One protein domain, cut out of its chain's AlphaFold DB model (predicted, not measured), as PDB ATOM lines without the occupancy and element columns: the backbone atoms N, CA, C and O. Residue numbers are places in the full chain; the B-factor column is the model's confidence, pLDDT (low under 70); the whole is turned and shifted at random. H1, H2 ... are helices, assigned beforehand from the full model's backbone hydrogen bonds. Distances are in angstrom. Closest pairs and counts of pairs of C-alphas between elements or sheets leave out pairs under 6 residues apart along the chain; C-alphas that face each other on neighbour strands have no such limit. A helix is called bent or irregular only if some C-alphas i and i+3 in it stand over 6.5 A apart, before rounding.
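AT A GLANCE: This is residues 57 to 80 and 191 to 356 of the 1140 residues of an uncharacterized protein of Acidobacteria bacterium (UniProt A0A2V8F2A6). H8, the short H1, H7 and H5 stand side by side in a slab, with H2 continuing the layer beyond H1; H4 crosses one side of H7 and H5, and H3 is on that same side. H6 sits near the last turn of H5, and residues 320 to 330 stick out where H7 turns back into H8. The printed part has 190 residues with eight named helices, H1 to H8 in chain order, and no named strand: class all helix. It is compact, with a radius of gyration of the C-alphas of 17.8 A and spans of 51 by 42 by 27 A.

HOW THE PARTS SIT: Start at H1, residues 57 to 65. It touches residues 299 to 310 of H7, residues 294 to 319, at a shallow tilt of 8 degrees, opposite ways; the closest C-alphas, Phe 64 and Leu 303, are 5.3 A apart. It also touches residues 334 to 341 of H8, residues 324 to 349, closest at the C-alphas of Phe 59 and Cys 334, 5.4 A. H2, residues 68 to 75, touches residues 345 to 349 of H8, with C-alphas 68 and 345 closest at 5.4 A. Beyond the cut, H3, residues 194 to 202, touches residues 229 to 232 of H4, residues 229 to 244; C-alphas 202 and 229 are closest, 5.3 A. H4 touches H7 through residues 305 to 312 of H7, a steep tilt of 65 degrees, closest at C-alphas 235 and 305, 5.2 A. H5, residues 252 to 269, touches H7 at a shallow tilt of 21 degrees, opposite ways, closest at C-alphas 269 and 295, 4.2 A. H6, residues 278 to 282, touches residues 267 to 269 of H5, closest at C-alphas 268 and 279, 5.6 A. H5 and H8 are apart. In H2, H5 and H6 every O i to N i+4 pair is within hydrogen-bond range; H1 and H3 each have 4 of 5, H4 9 of 12, H7 18 of 22 and H8 19 of 22.

IN THESE COORDINATES: Find C-alpha 57 at (272.089, 270.326, 293.897), where H1 begins. H4 is 22.5 A long and only just irregular: C-alphas 239 and 242 are 6.9 A apart. H5 is 25.5 A long. H7, 38.6 A, has a kink of 32 degrees near residue 301. H8, 37.9 A, ends at C-alpha 349, (251.068, 283.634, 289.416).

THE WHOLE: The farthest C-alphas, Thr 248 and Thr 356, are 59.1 A apart. Residues 81 to 190 are not printed; C-alphas 80 and 191 are 22.5 A apart. The links H3 to H4 and H6 to H7 are long. Residues 249 to 250, 286 to 292, 319 to 321 and 350 to 356 have pLDDT under 70.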
ATOM      1  N   VAL A  57     272.985 271.085 294.791       90.75
ATOM      2  CA  VAL A  57     272.089 270.326 293.897       90.75
ATOM      3  C   VAL A  57     270.706 270.977 293.854       90.75
ATOM      4  O   VAL A  57     270.150 271.125 292.770       90.75
ATOM      5  N   VAL A  58     270.161 271.369 295.011       91.81
ATOM      6  CA  VAL A  58     268.858 272.046 295.106       91.81
ATOM      7  C   VAL A  58     268.903 273.392 294.388       91.81
ATOM      8  O   VAL A  58     268.014 273.665 293.587       91.81
ATOM      9  N   PHE A  59     269.954 274.190 294.598       94.44
ATOM     10  CA  PHE A  59     270.150 275.452 293.882       94.44
ATOM     11  C   PHE A  59     270.215 275.256 292.360       94.44
ATOM     12  O   PHE A  59     269.389 275.810 291.642       94.44
ATOM     13  N   ALA A  60     271.118 274.408 291.861       94.69
ATOM     14  CA  ALA A  60     271.279 274.189 290.424       94.69
ATOM     15  C   ALA A  60     270.030 273.568 289.769       94.69
ATOM     16  O   ALA A  60     269.702 273.902 288.636       94.69
ATOM     17  N   ALA A  61     269.297 272.693 290.470       95.56
ATOM     18  CA  ALA A  61     268.013 272.195 289.975       95.56
ATOM     19  C   ALA A  61     266.970 273.322 289.883       95.56
ATOM     20  O   ALA A  61     266.260 273.411 288.883       95.56
ATOM     21  N   SER A  62     266.941 274.206 290.886       94.88
ATOM     22  CA  SER A  62     266.015 275.341 290.965       94.88
ATOM     23  C   SER A  62     266.214 276.360 289.846       94.88
ATOM     24  O   SER A  62     265.228 276.911 289.376       94.88
ATOM     25  N   VAL A  63     267.446 276.568 289.369       95.50
ATOM     26  CA  VAL A  63     267.743 277.488 288.250       95.50
ATOM     27  C   VAL A  63     266.917 277.161 287.001       95.50
ATOM     28  O   VAL A  63     266.391 278.063 286.359       95.50
ATOM     29  N   PHE A  64     266.761 275.876 286.667       95.31
ATOM     30  CA  PHE A  64     265.911 275.466 285.548       95.31
ATOM     31  C   PHE A  64     264.434 275.400 285.947       95.31
ATOM     32  O   PHE A  64     263.570 275.888 285.225       95.31
ATOM     33  N   THR A  65     264.124 274.777 287.087       94.00
ATOM     34  CA  THR A  65     262.731 274.458 287.435       94.00
ATOM     35  C   THR A  65     261.936 275.678 287.853       94.00
ATOM     36  O   THR A  65     260.745 275.733 287.590       94.00
ATOM     37  N   LEU A  66     262.579 276.625 288.532       93.31
ATOM     38  CA  LEU A  66     261.982 277.858 289.035       93.31
ATOM     39  C   LEU A  66     262.391 279.069 288.190       93.31
ATOM     40  O   LEU A  66     262.215 280.188 288.655       93.31
ATOM     41  N   GLY A  67     262.944 278.863 286.988       92.94
ATOM     42  CA  GLY A  67     263.275 279.942 286.056       92.94
ATOM     43  C   GLY A  67     262.028 280.677 285.549       92.94
ATOM     44  O   GLY A  67     260.943 280.094 285.439       92.94
ATOM     45  N   GLY A  68     262.182 281.966 285.242       91.62
ATOM     46  CA  GLY A  68     261.067 282.863 284.926       91.62
ATOM     47  C   GLY A  68     260.269 282.488 283.673       91.62
ATOM     48  O   GLY A  68     259.066 282.741 283.639       91.62
ATOM     49  N   ALA A  69     260.881 281.819 282.688       91.44
ATOM     50  CA  ALA A  69     260.230 281.525 281.406       91.44
ATOM     51  C   ALA A  69     258.907 280.762 281.582       91.44
ATOM     52  O   ALA A  69     257.878 281.121 281.015       91.44
ATOM     53  N   MET A  70     258.909 279.729 282.428       89.56
ATOM     54  CA  MET A  70     257.725 278.894 282.658       89.56
ATOM     55  C   MET A  70     256.617 279.651 283.376       89.56
ATOM     56  O   MET A  70     255.451 279.537 283.010       89.56
ATOM     57  N   ALA A  71     256.985 280.455 284.372       89.50
ATOM     58  CA  ALA A  71     256.031 281.265 285.108       89.50
ATOM     59  C   ALA A  71     255.373 282.319 284.199       89.50
ATOM     60  O   ALA A  71     254.168 282.534 284.296       89.50
ATOM     61  N   MET A  72     256.131 282.918 283.273       90.62
ATOM     62  CA  MET A  72     255.607 283.891 282.310       90.62
ATOM     63  C   MET A  72     254.668 283.256 281.274       90.62
ATOM     64  O   MET A  72     253.591 283.804 281.046       90.62
ATOM     65  N   HIS A  73     255.015 282.097 280.700       88.56
ATOM     66  CA  HIS A  73     254.124 281.368 279.781       88.56
ATOM     67  C   HIS A  73     252.815 280.943 280.463       88.56
ATOM     68  O   HIS A  73     251.732 281.106 279.903       88.56
ATOM     69  N   LEU A  74     252.895 280.447 281.700       86.62
ATOM     70  CA  LEU A  74     251.704 280.069 282.462       86.62
ATOM     71  C   LEU A  74     250.842 281.281 282.836       86.62
ATOM     72  O   LEU A  74     249.620 281.166 282.839       86.62
ATOM     73  N   ALA A  75     251.452 282.441 283.096       84.31
ATOM     74  CA  ALA A  75     250.727 283.676 283.394       84.31
ATOM     75  C   ALA A  75     249.895 284.200 282.213       84.31
ATOM     76  O   ALA A  75     248.909 284.897 282.438       84.31
ATOM     77  N   VAL A  76     250.263 283.858 280.973       82.75
ATOM     78  CA  VAL A  76     249.475 284.170 279.764       82.75
ATOM     79  C   VAL A  76     248.572 283.015 279.317       82.75
ATOM     80  O   VAL A  76     247.967 283.080 278.252       82.75
ATOM     81  N   GLY A  77     248.465 281.952 280.121       76.75
ATOM     82  CA  GLY A  77     247.603 280.801 279.843       76.75
ATOM     83  C   GLY A  77     248.184 279.764 278.874       76.75
ATOM     84  O   GLY A  77     247.477 278.820 278.515       76.75
ATOM     85  N   ASP A  78     249.460 279.864 278.476       79.31
ATOM     86  CA  ASP A  78     250.099 278.883 277.589       79.31
ATOM     87  C   ASP A  78     250.519 277.615 278.352       79.31
ATOM     88  O   ASP A  78     251.662 277.430 278.780       79.31
ATOM     89  N   GLN A  79     249.575 276.688 278.494       79.00
ATOM     90  CA  GLN A  79     249.829 275.379 279.104       79.00
ATOM     91  C   GLN A  79     250.554 274.402 278.167       79.00
ATOM     92  O   GLN A  79     251.054 273.371 278.626       79.00
ATOM     93  N   THR A  80     250.657 274.706 276.870       81.00
ATOM     94  CA  THR A  80     251.294 273.813 275.886       81.00
ATOM     95  C   THR A  80     252.821 273.789 276.020       81.00
ATOM     96  O   THR A  80     253.491 272.928 275.443       81.00
ATOM     97  N   ARG A 191     264.517 288.377 266.778       89.69
ATOM     98  CA  ARG A 191     265.908 288.550 267.233       89.69
ATOM     99  C   ARG A 191     265.994 289.182 268.618       89.69
ATOM    100  O   ARG A 191     265.245 290.101 268.942       89.69
ATOM    101  N   MET A 192     266.987 288.761 269.398       92.50
ATOM    102  CA  MET A 192     267.326 289.386 270.678       92.50
ATOM    103  C   MET A 192     268.543 290.299 270.525       92.50
ATOM    104  O   MET A 192     269.587 289.894 270.016       92.50
ATOM    105  N   THR A 193     268.429 291.540 271.000       92.75
ATOM    106  CA  THR A 193     269.597 292.422 271.155       92.75
ATOM    107  C   THR A 193     270.457 291.975 272.350       92.75
ATOM    108  O   THR A 193     269.942 291.295 273.241       92.75
ATOM    109  N   PRO A 194     271.744 292.363 272.438       91.25
ATOM    110  CA  PRO A 194     272.579 292.039 273.600       91.25
ATOM    111  C   PRO A 194     271.975 292.491 274.941       91.25
ATOM    112  O   PRO A 194     272.056 291.760 275.926       91.25
ATOM    113  N   ASP A 195     271.310 293.654 274.962       92.88
ATOM    114  CA  ASP A 195     270.582 294.153 276.136       92.88
ATOM    115  C   ASP A 195     269.397 293.242 276.501       92.88
ATOM    116  O   ASP A 195     269.252 292.864 277.663       92.88
ATOM    117  N   MET A 196     268.616 292.785 275.513       94.25
ATOM    118  CA  MET A 196     267.535 291.816 275.750       94.25
ATOM    119  C   MET A 196     268.061 290.486 276.300       94.25
ATOM    120  O   MET A 196     267.447 289.938 277.209       94.25
ATOM    121  N   ILE A 197     269.186 289.972 275.785       93.31
ATOM    122  CA  ILE A 197     269.795 288.721 276.274       93.31
ATOM    123  C   ILE A 197     270.213 288.872 277.736       93.31
ATOM    124  O   ILE A 197     269.913 288.001 278.548       93.31
ATOM    125  N   TRP A 198     270.875 289.975 278.090       91.38
ATOM    126  CA  TRP A 198     271.277 290.230 279.472       91.38
ATOM    127  C   TRP A 198     270.059 290.318 280.402       91.38
ATOM    128  O   TRP A 198     269.945 289.545 281.358       91.38
ATOM    129  N   ARG A 199     269.092 291.184 280.070       94.06
ATOM    130  CA  ARG A 199     267.889 291.399 280.889       94.06
ATOM    131  C   ARG A 199     267.008 290.164 280.999       94.06
ATOM    132  O   ARG A 199     266.412 289.959 282.054       94.06
ATOM    133  N   ALA A 200     266.969 289.311 279.974       93.94
ATOM    134  CA  ALA A 200     266.215 288.062 280.011       93.94
ATOM    135  C   ALA A 200     266.598 287.183 281.209       93.94
ATOM    136  O   ALA A 200     265.714 286.527 281.752       93.94
ATOM    137  N   TYR A 201     267.862 287.194 281.647       95.06
ATOM    138  CA  TYR A 201     268.340 286.339 282.739       95.06
ATOM    139  C   TYR A 201     268.507 287.059 284.083       95.06
ATOM    140  O   TYR A 201     268.456 286.391 285.122       95.06
ATOM    141  N   THR A 202     268.701 288.385 284.085       94.44
ATOM    142  CA  THR A 202     269.096 289.149 285.285       94.44
ATOM    143  C   THR A 202     268.104 290.207 285.754       94.44
ATOM    144  O   THR A 202     268.253 290.685 286.876       94.44
ATOM    145  N   ASP A 203     267.128 290.619 284.941       93.62
ATOM    146  CA  ASP A 203     266.200 291.692 285.312       93.62
ATOM    147  C   ASP A 203     264.927 291.124 285.959       93.62
ATOM    148  O   ASP A 203     264.111 290.472 285.307       93.62
ATOM    149  N   SER A 204     264.765 291.360 287.263       91.50
ATOM    150  CA  SER A 204     263.622 290.875 288.051       91.50
ATOM    151  C   SER A 204     262.369 291.750 287.934       91.50
ATOM    152  O   SER A 204     261.315 291.388 288.467       91.50
ATOM    153  N   SER A 205     262.467 292.911 287.275       89.25
ATOM    154  CA  SER A 205     261.358 293.863 287.144       89.25
ATOM    155  C   SER A 205     260.415 293.539 285.981       89.25
ATOM    156  O   SER A 205     259.270 293.991 285.973       89.25
ATOM    157  N   LEU A 206     260.864 292.725 285.022       90.94
ATOM    158  CA  LEU A 206     260.140 292.458 283.784       90.94
ATOM    159  C   LEU A 206     259.085 291.353 283.965       90.94
ATOM    160  O   LEU A 206     259.380 290.228 284.360       90.94
ATOM    161  N   GLY A 207     257.831 291.675 283.643       87.06
ATOM    162  CA  GLY A 207     256.700 290.745 283.559       87.06
ATOM    163  C   GLY A 207     256.433 290.221 282.145       87.06
ATOM    164  O   GLY A 207     257.022 290.704 281.183       87.06
ATOM    165  N   ALA A 208     255.488 289.282 282.007       86.56
ATOM    166  CA  ALA A 208     255.134 288.652 280.729       86.56
ATOM    167  C   ALA A 208     254.793 289.666 279.614       86.56
ATOM    168  O   ALA A 208     255.226 289.500 278.482       86.56
ATOM    169  N   GLN A 209     254.074 290.744 279.935       87.56
ATOM    170  CA  GLN A 209     253.631 291.767 278.971       87.56
ATOM    171  C   GLN A 209     254.638 292.918 278.773       87.56
ATOM    172  O   GLN A 209     254.296 293.949 278.202       87.56
ATOM    173  N   SER A 210     255.868 292.794 279.280       90.31
ATOM    174  CA  SER A 210     256.847 293.889 279.202       90.31
ATOM    175  C   SER A 210     257.332 294.123 277.772       90.31
ATOM    176  O   SER A 210     257.338 293.215 276.937       90.31
ATOM    177  N   HIS A 211     257.796 295.338 277.497       91.44
ATOM    178  CA  HIS A 211     258.401 295.686 276.218       91.44
ATOM    179  C   HIS A 211     259.743 296.381 276.450       91.44
ATOM    180  O   HIS A 211     259.797 297.422 277.101       91.44
ATOM    181  N   VAL A 212     260.828 295.788 275.945       88.94
ATOM    182  CA  VAL A 212     262.206 296.199 276.282       88.94
ATOM    183  C   VAL A 212     262.903 296.919 275.126       88.94
ATOM    184  O   VAL A 212     263.721 297.806 275.352       88.94
ATOM    185  N   SER A 213     262.592 296.567 273.878       89.38
ATOM    186  CA  SER A 213     263.301 297.079 272.700       89.38
ATOM    187  C   SER A 213     262.385 297.138 271.486       89.38
ATOM    188  O   SER A 213     261.559 296.255 271.311       89.38
ATOM    189  N   GLY A 214     262.583 298.100 270.579       84.88
ATOM    190  CA  GLY A 214     261.870 298.139 269.289       84.88
ATOM    191  C   GLY A 214     262.191 296.966 268.344       84.88
ATOM    192  O   GLY A 214     261.532 296.800 267.316       84.88
ATOM    193  N   ALA A 215     263.200 296.152 268.676       86.25
ATOM    194  CA  ALA A 215     263.484 294.887 267.997       86.25
ATOM    195  C   ALA A 215     262.566 293.734 268.449       86.25
ATOM    196  O   ALA A 215     262.499 292.726 267.752       86.25
ATOM    197  N   GLN A 216     261.877 293.877 269.585       90.50
ATOM    198  CA  GLN A 216     260.935 292.893 270.111       90.50
ATOM    199  C   GLN A 216     259.704 292.802 269.192       90.50
ATOM    200  O   GLN A 216     259.166 293.825 268.760       90.50
ATOM    201  N   ARG A 217     259.272 291.578 268.863       88.44
ATOM    202  CA  ARG A 217     258.092 291.315 268.013       88.44
ATOM    203  C   ARG A 217     256.959 290.629 268.757       88.44
ATOM    204  O   ARG A 217     255.796 290.821 268.426       88.44
ATOM    205  N   HIS A 218     257.293 289.877 269.798       87.88
ATOM    206  CA  HIS A 218     256.326 289.166 270.624       87.88
ATOM    207  C   HIS A 218     256.333 289.686 272.064       87.88
ATOM    208  O   HIS A 218     257.170 290.506 272.442       87.88
ATOM    209  N   GLY A 219     255.402 289.225 272.895       88.56
ATOM    210  CA  GLY A 219     255.429 289.565 274.314       88.56
ATOM    211  C   GLY A 219     256.675 289.033 275.023       88.56
ATOM    212  O   GLY A 219     257.301 288.070 274.580       88.56
ATOM    213  N   TRP A 220     257.038 289.651 276.149       93.50
ATOM    214  CA  TRP A 220     258.255 289.297 276.888       93.50
ATOM    215  C   TRP A 220     258.285 287.843 277.368       93.50
ATOM    216  O   TRP A 220     259.371 287.297 277.547       93.50
ATOM    217  N   TRP A 221     257.129 287.184 277.517       90.69
ATOM    218  CA  TRP A 221     257.068 285.754 277.851       90.69
ATOM    219  C   TRP A 221     257.787 284.852 276.830       90.69
ATOM    220  O   TRP A 221     258.199 283.762 277.201       90.69
ATOM    221  N   GLU A 222     257.994 285.307 275.588       89.50
ATOM    222  CA  GLU A 222     258.752 284.573 274.561       89.50
ATOM    223  C   GLU A 222     260.280 284.712 274.697       89.50
ATOM    224  O   GLU A 222     261.034 283.940 274.097       89.50
ATOM    225  N   TYR A 223     260.750 285.696 275.467       92.50
ATOM    226  CA  TYR A 223     262.163 286.082 275.574       92.50
ATOM    227  C   TYR A 223     262.723 285.885 276.991       92.50
ATOM    228  O   TYR A 223     263.859 285.439 277.160       92.50
ATOM    229  N   GLY A 224     261.939 286.230 278.014       93.31
ATOM    230  CA  GLY A 224     262.366 286.308 279.406       93.31
ATOM    231  C   GLY A 224     262.575 284.945 280.067       93.31
ATOM    232  O   GLY A 224     261.754 284.040 279.954       93.31
ATOM    233  N   ASN A 225     263.664 284.808 280.827       95.06
ATOM    234  CA  ASN A 225     263.926 283.651 281.675       95.06
ATOM    235  C   ASN A 225     264.751 284.046 282.910       95.06
ATOM    236  O   ASN A 225     265.923 283.682 283.021       95.06
ATOM    237  N   TYR A 226     264.155 284.807 283.835       95.88
ATOM    238  CA  TYR A 226     264.867 285.261 285.031       95.88
ATOM    239  C   TYR A 226     265.379 284.071 285.854       95.88
ATOM    240  O   TYR A 226     264.588 283.257 286.347       95.88
ATOM    241  N   ILE A 227     266.703 283.991 286.012       95.31
ATOM    242  CA  ILE A 227     267.404 282.948 286.778       95.31
ATOM    243  C   ILE A 227     268.249 283.520 287.928       95.31
ATOM    244  O   ILE A 227     268.900 282.767 288.654       95.31
ATOM    245  N   GLY A 228     268.227 284.840 288.117       93.12
ATOM    246  CA  GLY A 228     268.993 285.535 289.146       93.12
ATOM    247  C   GLY A 228     270.459 285.760 288.770       93.12
ATOM    248  O   GLY A 228     271.075 285.006 288.009       93.12
ATOM    249  N   LEU A 229     271.044 286.814 289.346       92.75
ATOM    250  CA  LEU A 229     272.405 287.258 289.029       92.75
ATOM    251  C   LEU A 229     273.468 286.199 289.365       92.75
ATOM    252  O   LEU A 229     274.430 286.023 288.611       92.75
ATOM    253  N   LEU A 230     273.281 285.463 290.469       93.75
ATOM    254  CA  LEU A 230     274.199 284.402 290.890       93.75
ATOM    255  C   LEU A 230     274.262 283.269 289.858       93.75
ATOM    256  O   LEU A 230     275.351 282.805 289.518       93.75
ATOM    257  N   ALA A 231     273.107 282.826 289.349       94.62
ATOM    258  CA  ALA A 231     273.062 281.765 288.353       94.62
ATOM    259  C   ALA A 231     273.593 282.258 287.004       94.62
ATOM    260  O   ALA A 231     274.440 281.586 286.426       94.62
ATOM    261  N   ALA A 232     273.178 283.440 286.536       94.00
ATOM    262  CA  ALA A 232     273.658 284.009 285.274       94.00
ATOM    263  C   ALA A 232     275.194 284.150 285.252       94.00
ATOM    264  O   ALA A 232     275.857 283.659 284.334       94.00
ATOM    265  N   SER A 233     275.772 284.716 286.317       92.50
ATOM    266  CA  SER A 233     277.230 284.839 286.470       92.50
ATOM    267  C   SER A 233     277.907 283.468 286.582       92.50
ATOM    268  O   SER A 233     278.948 283.225 285.968       92.50
ATOM    269  N   GLY A 234     277.296 282.537 287.323       93.31
ATOM    270  CA  GLY A 234     277.771 281.161 287.451       93.31
ATOM    271  C   GLY A 234     277.795 280.404 286.119       93.31
ATOM    272  O   GLY A 234     278.751 279.670 285.855       93.31
ATOM    273  N   ILE A 235     276.798 280.603 285.250       94.56
ATOM    274  CA  ILE A 235     276.778 280.033 283.897       94.56
ATOM    275  C   ILE A 235     277.954 280.596 283.097       94.56
ATOM    276  O   ILE A 235     278.752 279.806 282.597       94.56
ATOM    277  N   GLY A 236     278.123 281.922 283.053       91.06
ATOM    278  CA  GLY A 236     279.229 282.566 282.332       91.06
ATOM    279  C   GLY A 236     280.605 282.028 282.740       91.06
ATOM    280  O   GLY A 236     281.385 281.597 281.889       91.06
ATOM    281  N   LEU A 237     280.875 281.944 284.047       92.31
ATOM    282  CA  LEU A 237     282.131 281.391 284.571       92.31
ATOM    283  C   LEU A 237     282.285 279.891 284.269       92.31
ATOM    284  O   LEU A 237     283.365 279.435 283.887       92.31
ATOM    285  N   SER A 238     281.213 279.107 284.415       92.25
ATOM    286  CA  SER A 238     281.253 277.652 284.204       92.25
ATOM    287  C   SER A 238     281.384 277.239 282.735       92.25
ATOM    288  O   SER A 238     281.911 276.161 282.463       92.25
ATOM    289  N   VAL A 239     280.955 278.080 281.791       93.19
ATOM    290  CA  VAL A 239     281.146 277.863 280.348       93.19
ATOM    291  C   VAL A 239     282.611 278.056 279.949       93.19
ATOM    292  O   VAL A 239     283.123 277.296 279.129       93.19
ATOM    293  N   LEU A 240     283.307 279.023 280.556       90.81
ATOM    294  CA  LEU A 240     284.730 279.283 280.302       90.81
ATOM    295  C   LEU A 240     285.657 278.321 281.061       90.81
ATOM    296  O   LEU A 240     286.791 278.082 280.642       90.81
ATOM    297  N   TRP A 241     285.172 277.720 282.150       88.38
ATOM    298  CA  TRP A 241     285.934 276.810 283.010       88.38
ATOM    299  C   TRP A 241     286.699 275.699 282.258       88.38
ATOM    300  O   TRP A 241     287.894 275.530 282.515       88.38
ATOM    301  N   PRO A 242     286.113 274.964 281.289       87.81
ATOM    302  CA  PRO A 242     286.828 273.910 280.569       87.81
ATOM    303  C   PRO A 242     287.970 274.421 279.680       87.81
ATOM    304  O   PRO A 242     288.781 273.607 279.239       87.81
ATOM    305  N   LEU A 243     288.050 275.721 279.386       86.44
ATOM    306  CA  LEU A 243     289.125 276.308 278.579       86.44
ATOM    307  C   LEU A 243     290.366 276.622 279.423       86.44
ATOM    308  O   LEU A 243     291.481 276.452 278.942       86.44
ATOM    309  N   VAL A 244     290.167 277.015 280.683       85.12
ATOM    310  CA  VAL A 244     291.235 277.491 281.582       85.12
ATOM    311  C   VAL A 244     291.872 276.352 282.392       85.12
ATOM    312  O   VAL A 244     292.996 276.460 282.874       85.12
ATOM    313  N   VAL A 245     291.174 275.226 282.539       81.94
ATOM    314  CA  VAL A 245     291.600 274.104 283.387       81.94
ATOM    315  C   VAL A 245     292.496 273.108 282.624       81.94
ATOM    316  O   VAL A 245     292.213 272.807 281.459       81.94
ATOM    317  N   PRO A 246     293.539 272.520 283.257       78.12
ATOM    318  CA  PRO A 246     294.449 271.575 282.601       78.12
ATOM    319  C   PRO A 246     293.738 270.395 281.924       78.12
ATOM    320  O   PRO A 246     292.756 269.863 282.445       78.12
ATOM    321  N   SER A 247     294.258 269.934 280.779       73.50
ATOM    322  CA  SER A 247     293.723 268.789 280.003       73.50
ATOM    323  C   SER A 247     293.676 267.480 280.782       73.50
ATOM    324  O   SER A 247     292.851 266.620 280.486       73.50
ATOM    325  N   THR A 248     294.502 267.362 281.816       70.44
ATOM    326  CA  THR A 248     294.556 266.223 282.733       70.44
ATOM    327  C   THR A 248     293.429 266.219 283.768       70.44
ATOM    328  O   THR A 248     293.257 265.224 284.472       70.44
ATOM    329  N   THR A 249     292.637 267.295 283.875       69.62
ATOM    330  CA  THR A 249     291.561 267.370 284.867       69.62
ATOM    331  C   THR A 249     290.444 266.385 284.521       69.62
ATOM    332  O   THR A 249     289.870 266.454 283.427       69.62
ATOM    333  N   PRO A 250     290.080 265.478 285.449       66.81
ATOM    334  CA  PRO A 250     289.014 264.521 285.211       66.81
ATOM    335  C   PRO A 250     287.709 265.221 284.826       66.81
ATOM    336  O   PRO A 250     287.317 266.199 285.457       66.81
ATOM    337  N   GLN A 251     286.996 264.658 283.847       73.81
ATOM    338  CA  GLN A 251     285.686 265.132 283.368       73.81
ATOM    339  C   GLN A 251     285.696 266.466 282.604       73.81
ATOM    340  O   GLN A 251     284.625 266.976 282.268       73.81
ATOM    341  N   ARG A 252     286.874 267.016 282.268       81.31
ATOM    342  CA  ARG A 252     286.990 268.238 281.456       81.31
ATOM    343  C   ARG A 252     286.232 268.128 280.131       81.31
ATOM    344  O   ARG A 252     285.510 269.050 279.777       81.31
ATOM    345  N   SER A 253     286.351 267.002 279.425       79.31
ATOM    346  CA  SER A 253     285.659 266.761 278.147       79.31
ATOM    347  C   SER A 253     284.136 266.764 278.292       79.31
ATOM    348  O   SER A 253     283.433 267.348 277.471       79.31
ATOM    349  N   PHE A 254     283.622 266.171 279.368       81.75
ATOM    350  CA  PHE A 254     282.194 266.173 279.670       81.75
ATOM    351  C   PHE A 254     281.686 267.573 280.056       81.75
ATOM    352  O   PHE A 254     280.620 267.986 279.605       81.75
ATOM    353  N   ALA A 255     282.464 268.338 280.827       85.75
ATOM    354  CA  ALA A 255     282.142 269.731 281.137       85.75
ATOM    355  C   ALA A 255     282.180 270.625 279.881       85.75
ATOM    356  O   ALA A 255     281.281 271.440 279.690       85.75
ATOM    357  N   ALA A 256     283.163 270.427 278.996       87.38
ATOM    358  CA  ALA A 256     283.261 271.126 277.714       87.38
ATOM    359  C   ALA A 256     282.065 270.826 276.799       87.38
ATOM    360  O   ALA A 256     281.533 271.736 276.174       87.38
ATOM    361  N   MET A 257     281.594 269.576 276.771       88.75
ATOM    362  CA  MET A 257     280.378 269.189 276.052       88.75
ATOM    363  C   MET A 257     279.154 269.968 276.556       88.75
ATOM    364  O   MET A 257     278.419 270.532 275.752       88.75
ATOM    365  N   LEU A 258     278.939 270.023 277.875       92.00
ATOM    366  CA  LEU A 258     277.824 270.779 278.460       92.00
ATOM    367  C   LEU A 258     277.946 272.283 278.181       92.00
ATOM    368  O   LEU A 258     276.942 272.918 277.871       92.00
ATOM    369  N   ALA A 259     279.162 272.833 278.239       92.88
ATOM    370  CA  ALA A 259     279.432 274.233 277.917       92.88
ATOM    371  C   ALA A 259     279.112 274.543 276.451       92.88
ATOM    372  O   ALA A 259     278.420 275.517 276.170       92.88
ATOM    373  N   LEU A 260     279.525 273.671 275.529       93.25
ATOM    374  CA  LEU A 260     279.209 273.793 274.108       93.25
ATOM    375  C   LEU A 260     277.697 273.728 273.855       93.25
ATOM    376  O   LEU A 260     277.184 274.503 273.056       93.25
ATOM    377  N   MET A 261     276.974 272.856 274.565       93.19
ATOM    378  CA  MET A 261     275.511 272.793 274.479       93.19
ATOM    379  C   MET A 261     274.839 274.061 275.021       93.19
ATOM    380  O   MET A 261     273.905 274.557 274.397       93.19
ATOM    381  N   ALA A 262     275.308 274.606 276.148       95.06
ATOM    382  CA  ALA A 262     274.793 275.865 276.681       95.06
ATOM    383  C   ALA A 262     275.021 277.016 275.686       95.06
ATOM    384  O   ALA A 262     274.076 277.717 275.336       95.06
ATOM    385  N   VAL A 263     276.237 277.155 275.146       94.75
ATOM    386  CA  VAL A 263     276.556 278.174 274.131       94.75
ATOM    387  C   VAL A 263     275.713 277.986 272.870       94.75
ATOM    388  O   VAL A 263     275.159 278.957 272.367       94.75
ATOM    389  N   TRP A 264     275.555 276.751 272.389       93.38
ATOM    390  CA  TRP A 264     274.697 276.440 271.245       93.38
ATOM    391  C   TRP A 264     273.271 276.963 271.448       93.38
ATOM    392  O   TRP A 264     272.753 277.681 270.596       93.38
ATOM    393  N   PHE A 265     272.651 276.666 272.593       93.81
ATOM    394  CA  PHE A 265     271.285 277.114 272.864       93.81
ATOM    395  C   PHE A 265     271.166 278.620 273.103       93.81
ATOM    396  O   PHE A 265     270.145 279.184 272.725       93.81
ATOM    397  N   LEU A 266     272.202 279.271 273.643       94.56
ATOM    398  CA  LEU A 266     272.256 280.732 273.754       94.56
ATOM    399  C   LEU A 266     272.303 281.409 272.375       94.56
ATOM    400  O   LEU A 266     271.618 282.401 272.136       94.56
ATOM    401  N   VAL A 267     273.097 280.866 271.448       93.50
ATOM    402  CA  VAL A 267     273.197 281.392 270.078       93.50
ATOM    403  C   VAL A 267     271.895 281.154 269.313       93.50
ATOM    404  O   VAL A 267     271.444 282.035 268.589       93.50
ATOM    405  N   VAL A 268     271.260 279.992 269.490       91.75
ATOM    406  CA  VAL A 268     269.942 279.716 268.901       91.75
ATOM    407  C   VAL A 268     268.874 280.659 269.471       91.75
ATOM    408  O   VAL A 268     268.066 281.170 268.698       91.75
ATOM    409  N   SER A 269     268.895 280.952 270.778       92.69
ATOM    410  CA  SER A 269     267.933 281.876 271.395       92.69
ATOM    411  C   SER A 269     268.132 283.337 271.001       92.69
ATOM    412  O   SER A 269     267.185 284.109 271.054       92.69
ATOM    413  N   ALA A 270     269.329 283.732 270.561       92.12
ATOM    414  CA  ALA A 270     269.552 285.076 270.026       92.12
ATOM    415  C   ALA A 270     268.755 285.349 268.728       92.12
ATOM    416  O   ALA A 270     268.562 286.509 268.357       92.12
ATOM    417  N   GLY A 271     268.269 284.295 268.063       90.12
ATOM    418  CA  GLY A 271     267.357 284.372 266.926       90.12
ATOM    419  C   GLY A 271     268.016 284.766 265.608       90.12
ATOM    420  O   GLY A 271     269.144 284.377 265.308       90.12
ATOM    421  N   GLU A 272     267.294 285.513 264.782       89.19
ATOM    422  CA  GLU A 272     267.679 285.923 263.429       89.19
ATOM    423  C   GLU A 272     268.583 287.172 263.448       89.19
ATOM    424  O   GLU A 272     268.359 288.162 262.752       89.19
ATOM    425  N   PHE A 273     269.624 287.152 264.286       88.44
ATOM    426  CA  PHE A 273     270.525 288.295 264.477       88.44
ATOM    427  C   PHE A 273     271.504 288.521 263.307       88.44
ATOM    428  O   PHE A 273     272.099 289.592 263.212       88.44
ATOM    429  N   HIS A 274     271.690 287.532 262.422       88.69
ATOM    430  CA  HIS A 274     272.608 287.582 261.275       88.69
ATOM    431  C   HIS A 274     272.114 286.675 260.126       88.69
ATOM    432  O   HIS A 274     271.511 285.644 260.418       88.69
ATOM    433  N   PRO A 275     272.435 286.946 258.841       85.50
ATOM    434  CA  PRO A 275     272.070 286.074 257.709       85.50
ATOM    435  C   PRO A 275     272.527 284.606 257.807       85.50
ATOM    436  O   PRO A 275     271.931 283.726 257.191       85.50
ATOM    437  N   PHE A 276     273.573 284.335 258.594       85.12
ATOM    438  CA  PHE A 276     274.094 282.986 258.875       85.12
ATOM    439  C   PHE A 276     273.740 282.485 260.284       85.12
ATOM    440  O   PHE A 276     274.368 281.552 260.785       85.12
ATOM    441  N   ALA A 277     272.777 283.117 260.959       87.75
ATOM    442  CA  ALA A 277     272.354 282.688 262.283       87.75
ATOM    443  C   ALA A 277     271.843 281.231 262.237       87.75
ATOM    444  O   ALA A 277     271.075 280.884 261.331       87.75
ATOM    445  N   PRO A 278     272.203 280.375 263.217       87.19
ATOM    446  CA  PRO A 278     271.745 278.986 263.255       87.19
ATOM    447  C   PRO A 278     270.221 278.842 263.185       87.19
ATOM    448  O   PRO A 278     269.729 277.899 262.572       87.19
ATOM    449  N   ALA A 279     269.479 279.804 263.745       85.12
ATOM    450  CA  ALA A 279     268.021 279.871 263.675       85.12
ATOM    451  C   ALA A 279     267.487 279.852 262.227       85.12
ATOM    452  O   ALA A 279     266.613 279.046 261.909       85.12
ATOM    453  N   LEU A 280     268.068 280.656 261.324       85.50
ATOM    454  CA  LEU A 280     267.683 280.704 259.905       85.50
ATOM    455  C   LEU A 280     268.030 279.404 259.168       85.50
ATOM    456  O   LEU A 280     267.291 278.968 258.287       85.50
ATOM    457  N   GLY A 281     269.152 278.772 259.526       82.81
ATOM    458  CA  GLY A 281     269.539 277.471 258.975       82.81
ATOM    459  C   GLY A 281     268.571 276.359 259.386       82.81
ATOM    460  O   GLY A 281     268.150 275.563 258.546       82.81
ATOM    461  N   LEU A 282     268.172 276.335 260.661       82.31
ATOM    462  CA  LEU A 282     267.205 275.372 261.197       82.31
ATOM    463  C   LEU A 282     265.818 275.537 260.560       82.31
ATOM    464  O   LEU A 282     265.204 274.533 260.203       82.31
ATOM    465  N   ALA A 283     265.371 276.775 260.328       78.00
ATOM    466  CA  ALA A 283     264.093 277.070 259.674       78.00
ATOM    467  C   ALA A 283     263.993 276.542 258.225       78.00
ATOM    468  O   ALA A 283     262.897 276.405 257.688       78.00
ATOM    469  N   ARG A 284     265.114 276.192 257.578       80.88
ATOM    470  CA  ARG A 284     265.123 275.601 256.224       80.88
ATOM    471  C   ARG A 284     265.019 274.074 256.212       80.88
ATOM    472  O   ARG A 284     264.815 273.484 255.155       80.88
ATOM    473  N   LEU A 285     265.180 273.410 257.357       78.25
ATOM    474  CA  LEU A 285     265.155 271.950 257.440       78.25
ATOM    475  C   LEU A 285     263.706 271.433 257.501       78.25
ATOM    476  O   LEU A 285     262.954 271.901 258.345       78.25
ATOM    477  N   PRO A 286     263.295 270.410 256.725       63.25
ATOM    478  CA  PRO A 286     261.891 269.980 256.632       63.25
ATOM    479  C   PRO A 286     261.213 269.671 257.978       63.25
ATOM    480  O   PRO A 286     260.054 270.025 258.174       63.25
ATOM    481  N   LEU A 287     261.945 269.079 258.931       60.41
ATOM    482  CA  LEU A 287     261.449 268.697 260.266       60.41
ATOM    483  C   LEU A 287     261.452 269.837 261.296       60.41
ATOM    484  O   LEU A 287     260.826 269.726 262.348       60.41
ATOM    485  N   VAL A 288     262.179 270.912 261.008       63.69
ATOM    486  CA  VAL A 288     262.353 272.090 261.870       63.69
ATOM    487  C   VAL A 288     261.913 273.360 261.133       63.69
ATOM    488  O   VAL A 288     262.103 274.460 261.611       63.69
ATOM    489  N   SER A 289     261.244 273.222 259.990       59.88
ATOM    490  CA  SER A 289     260.758 274.332 259.164       59.88
ATOM    491  C   SER A 289     259.638 275.118 259.841       59.88
ATOM    492  O   SER A 289     259.396 276.279 259.542       59.88
ATOM    493  N   SER A 290     258.988 274.491 260.825       56.31
ATOM    494  CA  SER A 290     258.020 275.107 261.735       56.31
ATOM    495  C   SER A 290     258.684 275.763 262.958       56.31
ATOM    496  O   SER A 290     258.041 275.919 263.995       56.31
ATOM    497  N   PHE A 291     259.979 276.089 262.887       62.75
ATOM    498  CA  PHE A 291     260.727 276.796 263.928       62.75
ATOM    499  C   PHE A 291     260.272 278.257 263.989       62.75
ATOM    500  O   PHE A 291     260.833 279.127 263.337       62.75
ATOM    501  N   ARG A 292     259.183 278.487 264.729       67.31
ATOM    502  CA  ARG A 292     258.437 279.752 264.720       67.31
ATOM    503  C   ARG A 292     259.075 280.870 265.545       67.31
ATOM    504  O   ARG A 292     259.014 282.010 265.124       67.31
ATOM    505  N   ILE A 293     259.629 280.545 266.718       83.50
ATOM    506  CA  ILE A 293     260.120 281.537 267.692       83.50
ATOM    507  C   ILE A 293     261.452 281.040 268.290       83.50
ATOM    508  O   ILE A 293     261.448 280.300 269.285       83.50
ATOM    509  N   PRO A 294     262.593 281.361 267.651       86.06
ATOM    510  CA  PRO A 294     263.928 281.052 268.157       86.06
ATOM    511  C   PRO A 294     264.184 281.507 269.601       86.06
ATOM    512  O   PRO A 294     264.883 280.810 270.339       86.06
ATOM    513  N   SER A 295     263.614 282.631 270.041       88.81
ATOM    514  CA  SER A 295     263.894 283.188 271.373       88.81
ATOM    515  C   SER A 295     263.540 282.251 272.535       88.81
ATOM    516  O   SER A 295     264.241 282.230 273.546       88.81
ATOM    517  N   ARG A 296     262.553 281.357 272.368       89.00
ATOM    518  CA  ARG A 296     262.127 280.370 273.389       89.00
ATOM    519  C   ARG A 296     263.238 279.422 273.853       89.00
ATOM    520  O   ARG A 296     263.121 278.752 274.881       89.00
ATOM    521  N   TYR A 297     264.335 279.330 273.107       91.12
ATOM    522  CA  TYR A 297     265.477 278.491 273.463       91.12
ATOM    523  C   TYR A 297     266.273 279.010 274.667       91.12
ATOM    524  O   TYR A 297     267.125 278.278 275.182       91.12
ATOM    525  N   THR A 298     265.911 280.179 275.212       92.75
ATOM    526  CA  THR A 298     266.335 280.612 276.552       92.75
ATOM    527  C   THR A 298     266.014 279.569 277.634       92.75
ATOM    528  O   THR A 298     266.754 279.467 278.618       92.75
ATOM    529  N   ILE A 299     264.978 278.741 277.439       92.81
ATOM    530  CA  ILE A 299     264.617 277.624 278.328       92.81
ATOM    531  C   ILE A 299     265.677 276.511 278.282       92.81
ATOM    532  O   ILE A 299     266.160 276.053 279.322       92.81
ATOM    533  N   ALA A 300     266.076 276.084 277.077       93.31
ATOM    534  CA  ALA A 300     267.109 275.064 276.891       93.31
ATOM    535  C   ALA A 300     268.484 275.559 277.364       93.31
ATOM    536  O   ALA A 300     269.229 274.800 277.988       93.31
ATOM    537  N   PHE A 301     268.797 276.838 277.138       95.19
ATOM    538  CA  PHE A 301     269.984 277.470 277.707       95.19
ATOM    539  C   PHE A 301     269.993 277.381 279.239       95.19
ATOM    540  O   PHE A 301     270.993 276.946 279.808       95.19
ATOM    541  N   GLY A 302     268.875 277.694 279.907       94.25
ATOM    542  CA  GLY A 302     268.756 277.574 281.364       94.25
ATOM    543  C   GLY A 302     269.032 276.153 281.873       94.25
ATOM    544  O   GLY A 302     269.743 275.977 282.865       94.25
ATOM    545  N   LEU A 303     268.550 275.127 281.157       95.62
ATOM    546  CA  LEU A 303     268.831 273.721 281.465       95.62
ATOM    547  C   LEU A 303     270.330 273.410 281.390       95.62
ATOM    548  O   LEU A 303     270.925 272.951 282.366       95.62
ATOM    549  N   PHE A 304     270.947 273.627 280.227       95.81
ATOM    550  CA  PHE A 304     272.344 273.241 280.017       95.81
ATOM    551  C   PHE A 304     273.316 274.135 280.792       95.81
ATOM    552  O   PHE A 304     274.313 273.620 281.292       95.81
ATOM    553  N   GLY A 305     272.994 275.411 281.003       95.50
ATOM    554  CA  GLY A 305     273.748 276.310 281.878       95.50
ATOM    555  C   GLY A 305     273.714 275.878 283.350       95.50
ATOM    556  O   GLY A 305     274.740 275.860 284.031       95.50
ATOM    557  N   ALA A 306     272.569 275.418 283.860       96.19
ATOM    558  CA  ALA A 306     272.520 274.834 285.203       96.19
ATOM    559  C   ALA A 306     273.397 273.566 285.318       96.19
ATOM    560  O   ALA A 306     274.048 273.330 286.343       96.19
ATOM    561  N   LEU A 307     273.463 272.757 284.254       95.38
ATOM    562  CA  LEU A 307     274.327 271.574 284.198       95.38
ATOM    563  C   LEU A 307     275.821 271.936 284.127       95.38
ATOM    564  O   LEU A 307     276.625 271.240 284.756       95.38
ATOM    565  N   THR A 308     276.212 273.012 283.432       94.00
ATOM    566  CA  THR A 308     277.613 273.481 283.412       94.00
ATOM    567  C   THR A 308     278.059 273.961 284.785       94.00
ATOM    568  O   THR A 308     279.142 273.570 285.233       94.00
ATOM    569  N   ILE A 309     277.202 274.695 285.505       94.06
ATOM    570  CA  ILE A 309     277.448 275.081 286.903       94.06
ATOM    571  C   ILE A 309     277.696 273.831 287.757       94.06
ATOM    572  O   ILE A 309     278.687 273.757 288.488       94.06
ATOM    573  N   GLY A 310     276.832 272.816 287.641       91.75
ATOM    574  CA  GLY A 310     276.979 271.557 288.372       91.75
ATOM    575  C   GLY A 310     278.292 270.823 288.065       91.75
ATOM    576  O   GLY A 310     278.936 270.297 288.978       91.75
ATOM    577  N   ALA A 311     278.706 270.797 286.794       89.00
ATOM    578  CA  ALA A 311     279.950 270.162 286.364       89.00
ATOM    579  C   ALA A 311     281.190 270.895 286.905       89.00
ATOM    580  O   ALA A 311     282.091 270.252 287.453       89.00
ATOM    581  N   ALA A 312     281.209 272.229 286.827       88.25
ATOM    582  CA  ALA A 312     282.280 273.055 287.382       88.25
ATOM    583  C   ALA A 312     282.368 272.910 288.913       88.25
ATOM    584  O   ALA A 312     283.450 272.684 289.454       88.25
ATOM    585  N   ALA A 313     281.229 272.926 289.611       87.81
ATOM    586  CA  ALA A 313     281.177 272.757 291.062       87.81
ATOM    587  C   ALA A 313     281.698 271.389 291.523       87.81
ATOM    588  O   ALA A 313     282.421 271.304 292.517       87.81
ATOM    589  N   ARG A 314     281.397 270.306 290.790       86.12
ATOM    590  CA  ARG A 314     281.969 268.982 291.083       86.12
ATOM    591  C   ARG A 314     283.489 268.972 290.927       86.12
ATOM    592  O   ARG A 314     284.164 268.335 291.736       86.12
ATOM    593  N   ALA A 315     284.017 269.628 289.894       79.56
ATOM    594  CA  ALA A 315     285.459 269.734 289.691       79.56
ATOM    595  C   ALA A 315     286.115 270.536 290.829       79.56
ATOM    596  O   ALA A 315     287.064 270.052 291.445       79.56
ATOM    597  N   ALA A 316     285.548 271.692 291.185       79.00
ATOM    598  CA  ALA A 316     286.024 272.534 292.280       79.00
ATOM    599  C   ALA A 316     286.003 271.808 293.637       79.00
ATOM    600  O   ALA A 316     286.982 271.859 294.381       79.00
ATOM    601  N   ALA A 317     284.945 271.045 293.931       77.44
ATOM    602  CA  ALA A 317     284.815 270.273 295.170       77.44
ATOM    603  C   ALA A 317     285.874 269.164 295.339       77.44
ATOM    604  O   ALA A 317     286.039 268.642 296.439       77.44
ATOM    605  N   ARG A 318     286.571 268.769 294.264       70.38
ATOM    606  CA  ARG A 318     287.700 267.824 294.329       70.38
ATOM    607  C   ARG A 318     289.041 268.509 294.566       70.38
ATOM    608  O   ARG A 318     289.948 267.860 295.072       70.38
ATOM    609  N   LEU A 319     289.163 269.769 294.159       67.69
ATOM    610  CA  LEU A 319     290.403 270.543 294.226       67.69
ATOM    611  C   LEU A 319     290.511 271.344 295.529       67.69
ATOM    612  O   LEU A 319     291.613 271.557 296.022       67.69
ATOM    613  N   LEU A 320     289.379 271.767 296.097       67.81
ATOM    614  CA  LEU A 320     289.334 272.611 297.288       67.81
ATOM    615  C   LEU A 320     289.003 271.786 298.547       67.81
ATOM    616  O   LEU A 320     287.972 271.106 298.570       67.81
ATOM    617  N   PRO A 321     289.812 271.856 299.622       60.50
ATOM    618  CA  PRO A 321     289.474 271.233 300.898       60.50
ATOM    619  C   PRO A 321     288.240 271.915 301.505       60.50
ATOM    620  O   PRO A 321     288.260 273.090 301.874       60.50
ATOM    621  N   ALA A 322     287.133 271.179 301.603       72.62
ATOM    622  CA  ALA A 322     285.879 271.718 302.114       72.62
ATOM    623  C   ALA A 322     285.885 271.770 303.652       72.62
ATOM    624  O   ALA A 322     285.747 270.741 304.315       72.62
ATOM    625  N   THR A 323     286.001 272.965 304.234       82.19
ATOM    626  CA  THR A 323     285.799 273.157 305.678       82.19
ATOM    627  C   THR A 323     284.299 273.210 306.016       82.19
ATOM    628  O   THR A 323     283.503 273.701 305.209       82.19
ATOM    629  N   PRO A 324     283.865 272.771 307.216       83.31
ATOM    630  CA  PRO A 324     282.453 272.833 307.613       83.31
ATOM    631  C   PRO A 324     281.865 274.252 307.582       83.31
ATOM    632  O   PRO A 324     280.693 274.431 307.259       83.31
ATOM    633  N   ARG A 325     282.679 275.275 307.885       84.94
ATOM    634  CA  ARG A 325     282.276 276.691 307.818       84.94
ATOM    635  C   ARG A 325     281.993 277.128 306.382       84.94
ATOM    636  O   ARG A 325     280.956 277.740 306.130       84.94
ATOM    637  N   LEU A 326     282.865 276.759 305.441       83.50
ATOM    638  CA  LEU A 326     282.664 277.030 304.020       83.50
ATOM    639  C   LEU A 326     281.412 276.316 303.497       83.50
ATOM    640  O   LEU A 326     280.584 276.942 302.849       83.50
ATOM    641  N   GLN A 327     281.212 275.041 303.847       84.50
ATOM    642  CA  GLN A 327     280.015 274.289 303.441       84.50
ATOM    643  C   GLN A 327     278.718 274.922 303.960       84.50
ATOM    644  O   GLN A 327     277.758 275.038 303.201       84.50
ATOM    645  N   ARG A 328     278.680 275.363 305.226       86.44
ATOM    646  CA  ARG A 328     277.522 276.083 305.785       86.44
ATOM    647  C   ARG A 328     277.285 277.409 305.066       86.44
ATOM    648  O   ARG A 328     276.150 277.696 304.711       86.44
ATOM    649  N   SER A 329     278.344 278.168 304.793       87.94
ATOM    650  CA  SER A 329     278.247 279.454 304.088       87.94
ATOM    651  C   SER A 329     277.703 279.272 302.668       87.94
ATOM    652  O   SER A 329     276.746 279.933 302.282       87.94
ATOM    653  N   VAL A 330     278.231 278.298 301.916       87.50
ATOM    654  CA  VAL A 330     277.729 277.959 300.574       87.50
ATOM    655  C   VAL A 330     276.282 277.461 300.636       87.50
ATOM    656  O   VAL A 330     275.490 277.814 299.767       87.50
ATOM    657  N   ALA A 331     275.903 276.681 301.656       86.50
ATOM    658  CA  ALA A 331     274.519 276.242 301.838       86.50
ATOM    659  C   ALA A 331     273.559 277.420 302.059       86.50
ATOM    660  O   ALA A 331     272.489 277.436 301.456       86.50
ATOM    661  N   VAL A 332     273.951 278.407 302.873       87.31
ATOM    662  CA  VAL A 332     273.172 279.634 303.104       87.31
ATOM    663  C   VAL A 332     273.034 280.438 301.812       87.31
ATOM    664  O   VAL A 332     271.919 280.799 301.453       87.31
ATOM    665  N   VAL A 333     274.121 280.636 301.059       92.31
ATOM    666  CA  VAL A 333     274.077 281.329 299.757       92.31
ATOM    667  C   VAL A 333     273.150 280.607 298.772       92.31
ATOM    668  O   VAL A 333     272.324 281.247 298.127       92.31
ATOM    669  N   CYS A 334     273.227 279.274 298.693       91.31
ATOM    670  CA  CYS A 334     272.323 278.473 297.862       91.31
ATOM    671  C   CYS A 334     270.858 278.643 298.290       91.31
ATOM    672  O   CYS A 334     269.989 278.788 297.434       91.31
ATOM    673  N   ALA A 335     270.576 278.633 299.596       86.94
ATOM    674  CA  ALA A 335     269.223 278.799 300.120       86.94
ATOM    675  C   ALA A 335     268.656 280.195 299.819       86.94
ATOM    676  O   ALA A 335     267.509 280.294 299.388       86.94
ATOM    677  N   ILE A 336     269.464 281.250 299.978       90.81
ATOM    678  CA  ILE A 336     269.085 282.629 299.638       90.81
ATOM    679  C   ILE A 336     268.780 282.743 298.143       90.81
ATOM    680  O   ILE A 336     267.728 283.256 297.780       90.81
ATOM    681  N   ALA A 337     269.642 282.200 297.281       91.56
ATOM    682  CA  ALA A 337     269.439 282.263 295.836       91.56
ATOM    683  C   ALA A 337     268.181 281.502 295.377       91.56
ATOM    684  O   ALA A 337     267.470 281.949 294.480       91.56
ATOM    685  N   VAL A 338     267.856 280.366 296.009       92.38
ATOM    686  CA  VAL A 338     266.592 279.654 295.750       92.38
ATOM    687  C   VAL A 338     265.392 280.462 296.246       92.38
ATOM    688  O   VAL A 338     264.396 280.564 295.532       92.38
ATOM    689  N   ALA A 339     265.472 281.048 297.443       87.31
ATOM    690  CA  ALA A 339     264.401 281.877 297.990       87.31
ATOM    691  C   ALA A 339     264.134 283.116 297.118       87.31
ATOM    692  O   ALA A 339     262.977 283.460 296.892       87.31
ATOM    693  N   GLU A 340     265.184 283.735 296.577       93.56
ATOM    694  CA  GLU A 340     265.088 284.842 295.626       93.56
ATOM    695  C   GLU A 340     264.350 284.424 294.348       93.56
ATOM    696  O   GLU A 340     263.382 285.080 293.961       93.56
ATOM    697  N   LEU A 341     264.738 283.297 293.736       91.94
ATOM    698  CA  LEU A 341     264.065 282.750 292.552       91.94
ATOM    699  C   LEU A 341     262.572 282.522 292.795       91.94
ATOM    700  O   LEU A 341     261.744 282.947 291.988       91.94
ATOM    701  N   VAL A 342     262.221 281.890 293.922       89.81
ATOM    702  CA  VAL A 342     260.821 281.691 294.323       89.81
ATOM    703  C   VAL A 342     260.122 283.038 294.464       89.81
ATOM    704  O   VAL A 342     259.046 283.231 293.903       89.81
ATOM    705  N   PHE A 343     260.728 283.982 295.186       89.19
ATOM    706  CA  PHE A 343     260.097 285.255 295.514       89.19
ATOM    707  C   PHE A 343     259.842 286.146 294.294       89.19
ATOM    708  O   PHE A 343     258.808 286.821 294.239       89.19
ATOM    709  N   VAL A 344     260.761 286.153 293.328       90.88
ATOM    710  CA  VAL A 344     260.631 286.920 292.084       90.88
ATOM    711  C   VAL A 344     259.633 286.243 291.149       90.88
ATOM    712  O   VAL A 344     258.622 286.849 290.791       90.88
ATOM    713  N   ASN A 345     259.851 284.967 290.817       91.81
ATOM    714  CA  ASN A 345     259.079 284.303 289.767       91.81
ATOM    715  C   ASN A 345     257.654 283.928 290.211       91.81
ATOM    716  O   ASN A 345     256.768 283.814 289.362       91.81
ATOM    717  N   GLN A 346     257.367 283.836 291.520       88.06
ATOM    718  CA  GLN A 346     255.989 283.635 291.994       88.06
ATOM    719  C   GLN A 346     255.051 284.804 291.654       88.06
ATOM    720  O   GLN A 346     253.832 284.627 291.627       88.06
ATOM    721  N   ARG A 347     255.589 286.010 291.409       86.56
ATOM    722  CA  ARG A 347     254.785 287.214 291.131       86.56
ATOM    723  C   ARG A 347     253.912 287.041 289.892       86.56
ATOM    724  O   ARG A 347     252.800 287.562 289.872       86.56
ATOM    725  N   HIS A 348     254.373 286.263 288.913       83.94
ATOM    726  CA  HIS A 348     253.625 285.975 287.691       83.94
ATOM    727  C   HIS A 348     252.349 285.153 287.947       83.94
ATOM    728  O   HIS A 348     251.412 285.235 287.160       83.94
ATOM    729  N   PHE A 349     252.253 284.430 289.071       78.62
ATOM    730  CA  PHE A 349     251.068 283.634 289.416       78.62
ATOM    731  C   PHE A 349     249.984 284.406 290.181       78.62
ATOM    732  O   PHE A 349     248.874 283.895 290.302       78.62
ATOM    733  N   ARG A 350     250.256 285.627 290.684       66.44
ATOM    734  CA  ARG A 350     249.340 286.362 291.589       66.44
ATOM    735  C   ARG A 350     247.930 286.593 291.024       66.44
ATOM    736  O   ARG A 350     247.001 286.698 291.812       66.44
ATOM    737  N   ASN A 351     247.775 286.602 289.698       60.06
ATOM    738  CA  ASN A 351     246.489 286.773 289.010       60.06
ATOM    739  C   ASN A 351     246.136 285.604 288.067       60.06
ATOM    740  O   ASN A 351     245.164 285.684 287.323       60.06
ATOM    741  N   ALA A 352     246.920 284.520 288.066       56.22
ATOM    742  CA  ALA A 352     246.740 283.423 287.109       56.22
ATOM    743  C   ALA A 352     245.501 282.557 287.417       56.22
ATOM    744  O   ALA A 352     244.913 281.987 286.505       56.22
ATOM    745  N   ALA A 353     245.091 282.479 288.688       49.03
ATOM    746  CA  ALA A 353     243.912 281.722 289.130       49.03
ATOM    747  C   ALA A 353     242.629 282.573 289.239       49.03
ATOM    748  O   ALA A 353     241.541 282.019 289.373       49.03
ATOM    749  N   SER A 354     242.745 283.909 289.213       48.72
ATOM    750  CA  SER A 354     241.605 284.839 289.300       48.72
ATOM    751  C   SER A 354     241.019 285.205 287.941       48.72
ATOM    752  O   SER A 354     239.888 285.683 287.874       48.72
ATOM    753  N   GLN A 355     241.755 284.960 286.855       47.81
ATOM    754  CA  GLN A 355     241.156 284.938 285.531       47.81
ATOM    755  C   GLN A 355     240.215 283.738 285.494       47.81
ATOM    756  O   GLN A 355     240.653 282.592 285.621       47.81
ATOM    757  N   THR A 356     238.911 284.001 285.364       36.84
ATOM    758  CA  THR A 356     237.957 282.958 284.999       36.84
ATOM    759  C   THR A 356     238.574 282.218 283.826       36.84
ATOM    760  O   THR A 356     238.984 282.882 282.868       36.84
TER     761      THR A 356